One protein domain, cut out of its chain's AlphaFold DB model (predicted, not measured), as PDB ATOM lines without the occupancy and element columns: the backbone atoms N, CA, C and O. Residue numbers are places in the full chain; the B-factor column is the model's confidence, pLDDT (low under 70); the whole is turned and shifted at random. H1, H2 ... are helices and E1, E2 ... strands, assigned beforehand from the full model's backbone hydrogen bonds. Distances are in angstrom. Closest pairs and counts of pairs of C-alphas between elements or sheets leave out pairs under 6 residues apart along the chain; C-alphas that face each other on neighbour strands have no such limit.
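What this domain is: This is residues 219 to 278 of the 296 residues of an uncharacterized protein of Streptomyces sp. SID13726 (UniProt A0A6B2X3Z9). What does the model look like? With little regular structure, it is a rod: after a long unnamed stretch, residues 219 to 243, helix H1 packs its residues 261 to 268 on a small hairpin, E1 and E2. What makes it up? The printed part has 60 residues with E1, E2 and H1 in that order, an antiparallel sheet E1 - E2 and a mixed class, with 21 residues in named elements. How large is it? It is compact, with a radius of gyration of the C-alphas of 11.9 A and spans of 42 by 21 by 14 A.

Where its parts are: Where are the strands? E1 is residues 244 to 246, from C-alpha 244 at (184.709, 143.795, 120.813), and E2 is residues 256 to 258. Where is the helix? H1, residues 261 to 275, is 20.9 A long and ends at C-alpha 275 at (182.559, 142.073, 99.192).

How they stand to each other: How do the strands pair? E1 and E2 form an antiparallel hairpin at 145 degrees; N 244 and O 258 are within hydrogen-bond range at 2.9 A. Where is H1? Its closest C-alphas to E2 are those of Val 264 and Tyr 258, 6.1 A apart. Is its backbone complete? In H1 every O i to N i+4 pair is within hydrogen-bond range.

The domain as a whole: Is there a cut? The printed part has no cut, and no link between named elements is long. Where is confidence low? Residues 277 to 278 are under 70.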
ATOM      1  N   ASN A 219     172.119 147.511 108.731       75.19
ATOM      2  CA  ASN A 219     172.613 148.841 108.380       75.19
ATOM      3  C   ASN A 219     172.181 149.936 109.361       75.19
ATOM      4  O   ASN A 219     172.677 151.061 109.267       75.19
ATOM      5  N   ALA A 220     171.296 149.643 110.314       79.69
ATOM      6  CA  ALA A 220     170.865 150.629 111.292       79.69
ATOM      7  C   ALA A 220     171.991 150.968 112.277       79.69
ATOM      8  O   ALA A 220     172.544 150.104 112.972       79.69
ATOM      9  N   GLU A 221     172.277 152.267 112.396       83.44
ATOM     10  CA  GLU A 221     173.233 152.787 113.368       83.44
ATOM     11  C   GLU A 221     172.906 152.297 114.782       83.44
ATOM     12  O   GLU A 221     171.755 152.293 115.233       83.44
ATOM     13  N   CYS A 222     173.945 151.868 115.498       88.19
ATOM     14  CA  CYS A 222     173.796 151.478 116.887       88.19
ATOM     15  C   CYS A 222     173.540 152.719 117.744       88.19
ATOM     16  O   CYS A 222     174.332 153.658 117.685       88.19
ATOM     17  N   PRO A 223     172.489 152.734 118.586       89.94
ATOM     18  CA  PRO A 223     172.227 153.872 119.464       89.94
ATOM     19  C   PRO A 223     173.303 154.039 120.549       89.94
ATOM     20  O   PRO A 223     173.366 155.081 121.202       89.94
ATOM     21  N   THR A 224     174.144 153.023 120.771       91.06
ATOM     22  CA  THR A 224     175.250 153.079 121.727       91.06
ATOM     23  C   THR A 224     176.370 153.966 121.191       91.06
ATOM     24  O   THR A 224     177.048 153.622 120.221       91.06
ATOM     25  N   VAL A 225     176.599 155.094 121.864       90.31
ATOM     26  CA  VAL A 225     177.659 156.056 121.532       90.31
ATOM     27  C   VAL A 225     179.017 155.355 121.467       90.31
ATOM     28  O   VAL A 225     179.427 154.725 122.435       90.31
ATOM     29  N   GLY A 226     179.709 155.486 120.333       89.19
ATOM     30  CA  GLY A 226     181.028 154.889 120.089       89.19
ATOM     31  C   GLY A 226     180.998 153.524 119.394       89.19
ATOM     32  O   GLY A 226     182.028 153.082 118.889       89.19
ATOM     33  N   CYS A 227     179.839 152.863 119.300       93.25
ATOM     34  CA  CYS A 227     179.717 151.618 118.545       93.25
ATOM     35  C   CYS A 227     179.858 151.881 117.035       93.25
ATOM     36  O   CYS A 227     179.230 152.781 116.487       93.25
ATOM     37  N   GLY A 228     180.679 151.083 116.354       91.69
ATOM     38  CA  GLY A 228     181.091 151.267 114.962       91.69
ATOM     39  C   GLY A 228     182.198 152.310 114.754       91.69
ATOM     40  O   GLY A 228     182.616 152.523 113.611       91.69
ATOM     41  N   SER A 229     182.693 152.956 115.819       91.75
ATOM     42  CA  SER A 229     183.739 153.976 115.695       91.75
ATOM     43  C   SER A 229     185.116 153.363 115.421       91.75
ATOM     44  O   SER A 229     185.440 152.277 115.908       91.75
ATOM     45  N   ALA A 230     185.921 154.089 114.642       90.62
ATOM     46  CA  ALA A 230     187.342 153.823 114.416       90.62
ATOM     47  C   ALA A 230     188.246 154.552 115.433       90.62
ATOM     48  O   ALA A 230     189.470 154.445 115.354       90.62
ATOM     49  N   ASP A 231     187.660 155.308 116.368       88.44
ATOM     50  CA  ASP A 231     188.406 156.011 117.409       88.44
ATOM     51  C   ASP A 231     189.202 155.019 118.272       88.44
ATOM     52  O   ASP A 231     188.720 153.934 118.618       88.44
ATOM     53  N   ASP A 232     190.424 155.400 118.653       79.69
ATOM     54  CA  ASP A 232     191.265 154.603 119.549       79.69
ATOM     55  C   ASP A 232     190.780 154.775 120.993       79.69
ATOM     56  O   ASP A 232     191.324 155.544 121.787       79.69
ATOM     57  N   LEU A 233     189.665 154.112 121.299       81.81
ATOM     58  CA  LEU A 233     189.116 154.050 122.644       81.81
ATOM     59  C   LEU A 233     190.086 153.277 123.555       81.81
ATOM     60  O   LEU A 233     190.600 152.221 123.177       81.81
ATOM     61  N   ASP A 234     190.345 153.809 124.753       83.88
ATOM     62  CA  ASP A 234     191.233 153.176 125.733       83.88
ATOM     63  C   ASP A 234     190.612 151.862 126.211       83.88
ATOM     64  O   ASP A 234     189.613 151.863 126.922       83.88
ATOM     65  N   ALA A 235     191.228 150.731 125.859       81.00
ATOM     66  CA  ALA A 235     190.776 149.400 126.274       81.00
ATOM     67  C   ALA A 235     190.751 149.207 127.806       81.00
ATOM     68  O   ALA A 235     190.174 148.238 128.297       81.00
ATOM     69  N   SER A 236     191.387 150.110 128.558       84.44
ATOM     70  CA  SER A 236     191.358 150.151 130.022       84.44
ATOM     71  C   SER A 236     190.106 150.844 130.579       84.44
ATOM     72  O   SER A 236     189.885 150.796 131.792       84.44
ATOM     73  N   ASP A 237     189.298 151.497 129.734       87.44
ATOM     74  CA  ASP A 237     188.071 152.179 130.139       87.44
ATOM     75  C   ASP A 237     187.011 151.151 130.581       87.44
ATOM     76  O   ASP A 237     186.579 150.307 129.789       87.44
ATOM     77  N   PRO A 238     186.539 151.208 131.842       86.94
ATOM     78  CA  PRO A 238     185.532 150.278 132.341       86.94
ATOM     79  C   PRO A 238     184.185 150.371 131.607       86.94
ATOM     80  O   PRO A 238     183.394 149.432 131.696       86.94
ATOM     81  N   THR A 239     183.898 151.460 130.884       85.75
ATOM     82  CA  THR A 239     182.682 151.597 130.063       85.75
ATOM     83  C   THR A 239     182.707 150.725 128.803       85.75
ATOM     84  O   THR A 239     181.645 150.423 128.256       85.75
ATOM     85  N   LEU A 240     183.890 150.254 128.395       86.94
ATOM     86  CA  LEU A 240     184.088 149.340 127.268       86.94
ATOM     87  C   LEU A 240     184.101 147.866 127.691       86.94
ATOM     88  O   LEU A 240     184.403 146.987 126.884       86.94
ATOM     89  N   LEU A 241     183.791 147.555 128.953       87.56
ATOM     90  CA  LEU A 241     183.759 146.172 129.417       87.56
ATOM     91  C   LEU A 241     182.733 145.364 128.604       87.56
ATOM     92  O   LEU A 241     181.536 145.643 128.648       87.56
ATOM     93  N   GLY A 242     183.210 144.347 127.881       86.50
ATOM     94  CA  GLY A 242     182.382 143.510 127.003       86.50
ATOM     95  C   GLY A 242     182.270 144.004 125.557       86.50
ATOM     96  O   GLY A 242     181.552 143.390 124.774       86.50
ATOM     97  N   TRP A 243     182.975 145.075 125.191       95.38
ATOM     98  CA  TRP A 243     183.076 145.521 123.806       95.38
ATOM     99  C   TRP A 243     184.107 144.698 123.033       95.38
ATOM    100  O   TRP A 243     185.126 144.266 123.577       95.38
ATOM    101  N   SER A 244     183.858 144.538 121.738       94.56
ATOM    102  CA  SER A 244     184.709 143.795 120.813       94.56
ATOM    103  C   SER A 244     185.323 144.741 119.787       94.56
ATOM    104  O   SER A 244     184.638 145.596 119.229       94.56
ATOM    105  N   ARG A 245     186.622 144.582 119.515       93.94
ATOM    106  CA  ARG A 245     187.319 145.296 118.438       93.94
ATOM    107  C   ARG A 245     187.460 144.359 117.241       93.94
ATOM    108  O   ARG A 245     188.075 143.303 117.372       93.94
ATOM    109  N   LEU A 246     186.892 144.735 116.097       94.12
ATOM    110  CA  LEU A 246     186.873 143.923 114.878       94.12
ATOM    111  C   LEU A 246     187.535 144.683 113.726       94.12
ATOM    112  O   LEU A 246     187.180 145.825 113.445       94.12
ATOM    113  N   GLU A 247     188.460 144.019 113.037       94.81
ATOM    114  CA  GLU A 247     189.034 144.459 111.765       94.81
ATOM    115  C   GLU A 247     188.628 143.477 110.667       94.81
ATOM    116  O   GLU A 247     188.848 142.270 110.791       94.81
ATOM    117  N   ILE A 248     188.050 143.995 109.586       92.31
ATOM    118  CA  ILE A 248     187.671 143.198 108.421       92.31
ATOM    119  C   ILE A 248     188.683 143.496 107.322       92.31
ATOM    120  O   ILE A 248     188.547 144.461 106.574       92.31
ATOM    121  N   ALA A 249     189.728 142.669 107.255       89.69
ATOM    122  CA  ALA A 249     190.912 142.917 106.428       89.69
ATOM    123  C   ALA A 249     190.594 143.211 104.950       89.69
ATOM    124  O   ALA A 249     191.298 143.988 104.313       89.69
ATOM    125  N   ALA A 250     189.529 142.608 104.416       85.75
ATOM    126  CA  ALA A 250     189.133 142.756 103.020       85.75
ATOM    127  C   ALA A 250     188.557 144.145 102.673       85.75
ATOM    128  O   ALA A 250     188.632 144.539 101.515       85.75
ATOM    129  N   LEU A 251     188.039 144.898 103.652       85.50
ATOM    130  CA  LEU A 251     187.493 146.244 103.425       85.50
ATOM    131  C   LEU A 251     188.549 147.356 103.534       85.50
ATOM    132  O   LEU A 251     188.361 148.439 102.997       85.50
ATOM    133  N   GLY A 252     189.668 147.115 104.225       88.12
ATOM    134  CA  GLY A 252     190.751 148.101 104.366       88.12
ATOM    135  C   GLY A 252     190.462 149.295 105.292       88.12
ATOM    136  O   GLY A 252     191.317 150.165 105.433       88.12
ATOM    137  N   ASP A 253     189.312 149.319 105.970       85.50
ATOM    138  CA  ASP A 253     188.855 150.429 106.828       85.50
ATOM    139  C   ASP A 253     189.486 150.472 108.236       85.50
ATOM    140  O   ASP A 253     189.180 151.360 109.037       85.50
ATOM    141  N   GLY A 254     190.362 149.517 108.554       90.81
ATOM    142  CA  GLY A 254     190.969 149.365 109.876       90.81
ATOM    143  C   GLY A 254     190.007 148.833 110.957       90.81
ATOM    144  O   GLY A 254     188.843 148.525 110.683       90.81
ATOM    145  N   PRO A 255     190.492 148.659 112.201       93.12
ATOM    146  CA  PRO A 255     189.705 148.088 113.290       93.12
ATOM    147  C   PRO A 255     188.674 149.074 113.856       93.12
ATOM    148  O   PRO A 255     188.998 150.230 114.125       93.12
ATOM    149  N   ARG A 256     187.465 148.585 114.151       94.25
ATOM    150  CA  ARG A 256     186.367 149.348 114.771       94.25
ATOM    151  C   ARG A 256     185.873 148.691 116.061       94.25
ATOM    152  O   ARG A 256     186.009 147.479 116.234       94.25
ATOM    153  N   TRP A 257     185.298 149.487 116.958       94.88
ATOM    154  CA  TRP A 257     184.755 149.038 118.245       94.88
ATOM    155  C   TRP A 257     183.258 148.745 118.179       94.88
ATOM    156  O   TRP A 257     182.504 149.523 117.609       94.88
ATOM    157  N   TYR A 258     182.806 147.668 118.817       95.12
ATOM    158  CA  TYR A 258     181.407 147.240 118.824       95.12
ATOM    159  C   TYR A 258     180.953 146.905 120.241       95.12
ATOM    160  O   TYR A 258     181.644 146.200 120.973       95.12
ATOM    161  N   CYS A 259     179.782 147.410 120.627       93.75
ATOM    162  CA  CYS A 259     179.306 147.328 122.008       93.75
ATOM    163  C   CYS A 259     178.762 145.957 122.425       93.75
ATOM    164  O   CYS A 259     178.529 145.732 123.609       93.75
ATOM    165  N   CYS A 260     178.507 145.066 121.468       91.44
ATOM    166  CA  CYS A 260     178.017 143.712 121.705       91.44
ATOM    167  C   CYS A 260     178.289 142.818 120.488       91.44
ATOM    168  O   CYS A 260     178.547 143.317 119.389       91.44
ATOM    169  N   ASP A 261     178.166 141.503 120.682       90.00
ATOM    170  CA  ASP A 261     178.364 140.499 119.628       90.00
ATOM    171  C   ASP A 261     177.407 140.688 118.445       90.00
ATOM    172  O   ASP A 261     177.799 140.500 117.301       90.00
ATOM    173  N   GLU A 262     176.174 141.131 118.694       87.44
ATOM    174  CA  GLU A 262     175.200 141.418 117.635       87.44
ATOM    175  C   GLU A 262     175.732 142.476 116.656       87.44
ATOM    176  O   GLU A 262     175.774 142.241 115.456       87.44
ATOM    177  N   CYS A 263     176.300 143.578 117.161       90.88
ATOM    178  CA  CYS A 263     176.883 144.612 116.301       90.88
ATOM    179  C   CYS A 263     178.141 144.132 115.549       90.88
ATOM    180  O   CYS A 263     178.466 144.678 114.494       90.88
ATOM    181  N   VAL A 264     178.855 143.131 116.081       91.81
ATOM    182  CA  VAL A 264     179.973 142.467 115.388       91.81
ATOM    183  C   VAL A 264     179.441 141.631 114.224       91.81
ATOM    184  O   VAL A 264     179.972 141.730 113.118       91.81
ATOM    185  N   PHE A 265     178.384 140.844 114.442       88.50
ATOM    186  CA  PHE A 265     177.754 140.055 113.382       88.50
ATOM    187  C   PHE A 265     177.145 140.943 112.294       88.50
ATOM    188  O   PHE A 265     177.376 140.672 111.118       88.50
ATOM    189  N   ASP A 266     176.488 142.046 112.661       88.75
ATOM    190  CA  ASP A 266     175.950 143.022 111.704       88.75
ATOM    191  C   ASP A 266     177.060 143.665 110.859       88.75
ATOM    192  O   ASP A 266     176.900 143.906 109.663       88.75
ATOM    193  N   ALA A 267     178.216 143.957 111.463       89.81
ATOM    194  CA  ALA A 267     179.373 144.480 110.737       89.81
ATOM    195  C   ALA A 267     179.966 143.453 109.760       89.81
ATOM    196  O   ALA A 267     180.328 143.814 108.643       89.81
ATOM    197  N   LEU A 268     180.042 142.180 110.159       90.56
ATOM    198  CA  LEU A 268     180.498 141.097 109.287       90.56
ATOM    199  C   LEU A 268     179.520 140.831 108.137       90.56
ATOM    200  O   LEU A 268     179.966 140.595 107.018       90.56
ATOM    201  N   ALA A 269     178.213 140.883 108.399       85.25
ATOM    202  CA  ALA A 269     177.180 140.706 107.384       85.25
ATOM    203  C   ALA A 269     177.249 141.811 106.320       85.25
ATOM    204  O   ALA A 269     177.343 141.499 105.136       85.25
ATOM    205  N   ARG A 270     177.324 143.083 106.741       87.00
ATOM    206  CA  ARG A 270     177.510 144.225 105.828       87.00
ATOM    207  C   ARG A 270     178.778 144.114 104.997       87.00
ATOM    208  O   ARG A 270     178.744 144.325 103.795       87.00
ATOM    209  N   ALA A 271     179.884 143.720 105.624       87.12
ATOM    210  CA  ALA A 271     181.113 143.485 104.885       87.12
ATOM    211  C   ALA A 271     180.978 142.346 103.871       87.12
ATOM    212  O   ALA A 271     181.581 142.406 102.811       87.12
ATOM    213  N   GLY A 272     180.196 141.311 104.187       83.44
ATOM    214  CA  GLY A 272     179.837 140.269 103.232       83.44
ATOM    215  C   GLY A 272     179.111 140.841 102.017       83.44
ATOM    216  O   GLY A 272     179.512 140.541 100.896       83.44
ATOM    217  N   ASP A 273     178.111 141.697 102.233       81.50
ATOM    218  CA  ASP A 273     177.367 142.357 101.153       81.50
ATOM    219  C   ASP A 273     178.267 143.269 100.299       81.50
ATOM    220  O   ASP A 273     178.166 143.244  99.075       81.50
ATOM    221  N   ASP A 274     179.190 144.011 100.919       81.12
ATOM    222  CA  ASP A 274     180.130 144.901 100.219       81.12
ATOM    223  C   ASP A 274     181.209 144.142  99.424       81.12
ATOM    224  O   ASP A 274     181.757 144.665  98.452       81.12
ATOM    225  N   LEU A 275     181.545 142.916  99.839       81.38
ATOM    226  CA  LEU A 275     182.559 142.073  99.192       81.38
ATOM    227  C   LEU A 275     181.995 141.192  98.074       81.38
ATOM    228  O   LEU A 275     182.769 140.649  97.284       81.38
ATOM    229  N   VAL A 276     180.675 141.017  98.004       78.62
ATOM    230  CA  VAL A 276     180.030 140.341  96.878       78.62
ATOM    231  C   VAL A 276     179.953 141.335  95.722       78.62
ATOM    232  O   VAL A 276     179.034 142.147  95.645       78.62
ATOM    233  N   ASP A 277     180.929 141.274  94.812       65.12
ATOM    234  CA  ASP A 277     180.882 142.026  93.557       65.12
ATOM    235  C   ASP A 277     179.691 141.514  92.720       65.12
ATOM    236  O   ASP A 277     179.673 140.338  92.336       65.12
ATOM    237  N   PRO A 278     178.659 142.339  92.450       60.06
ATOM    238  CA  PRO A 278     177.479 141.895  91.713       60.06
ATOM    239  C   PRO A 278     177.793 141.486  90.266       60.06
ATOM    240  O   PRO A 278     176.975 140.795  89.653       60.06
TER     241      PRO A 278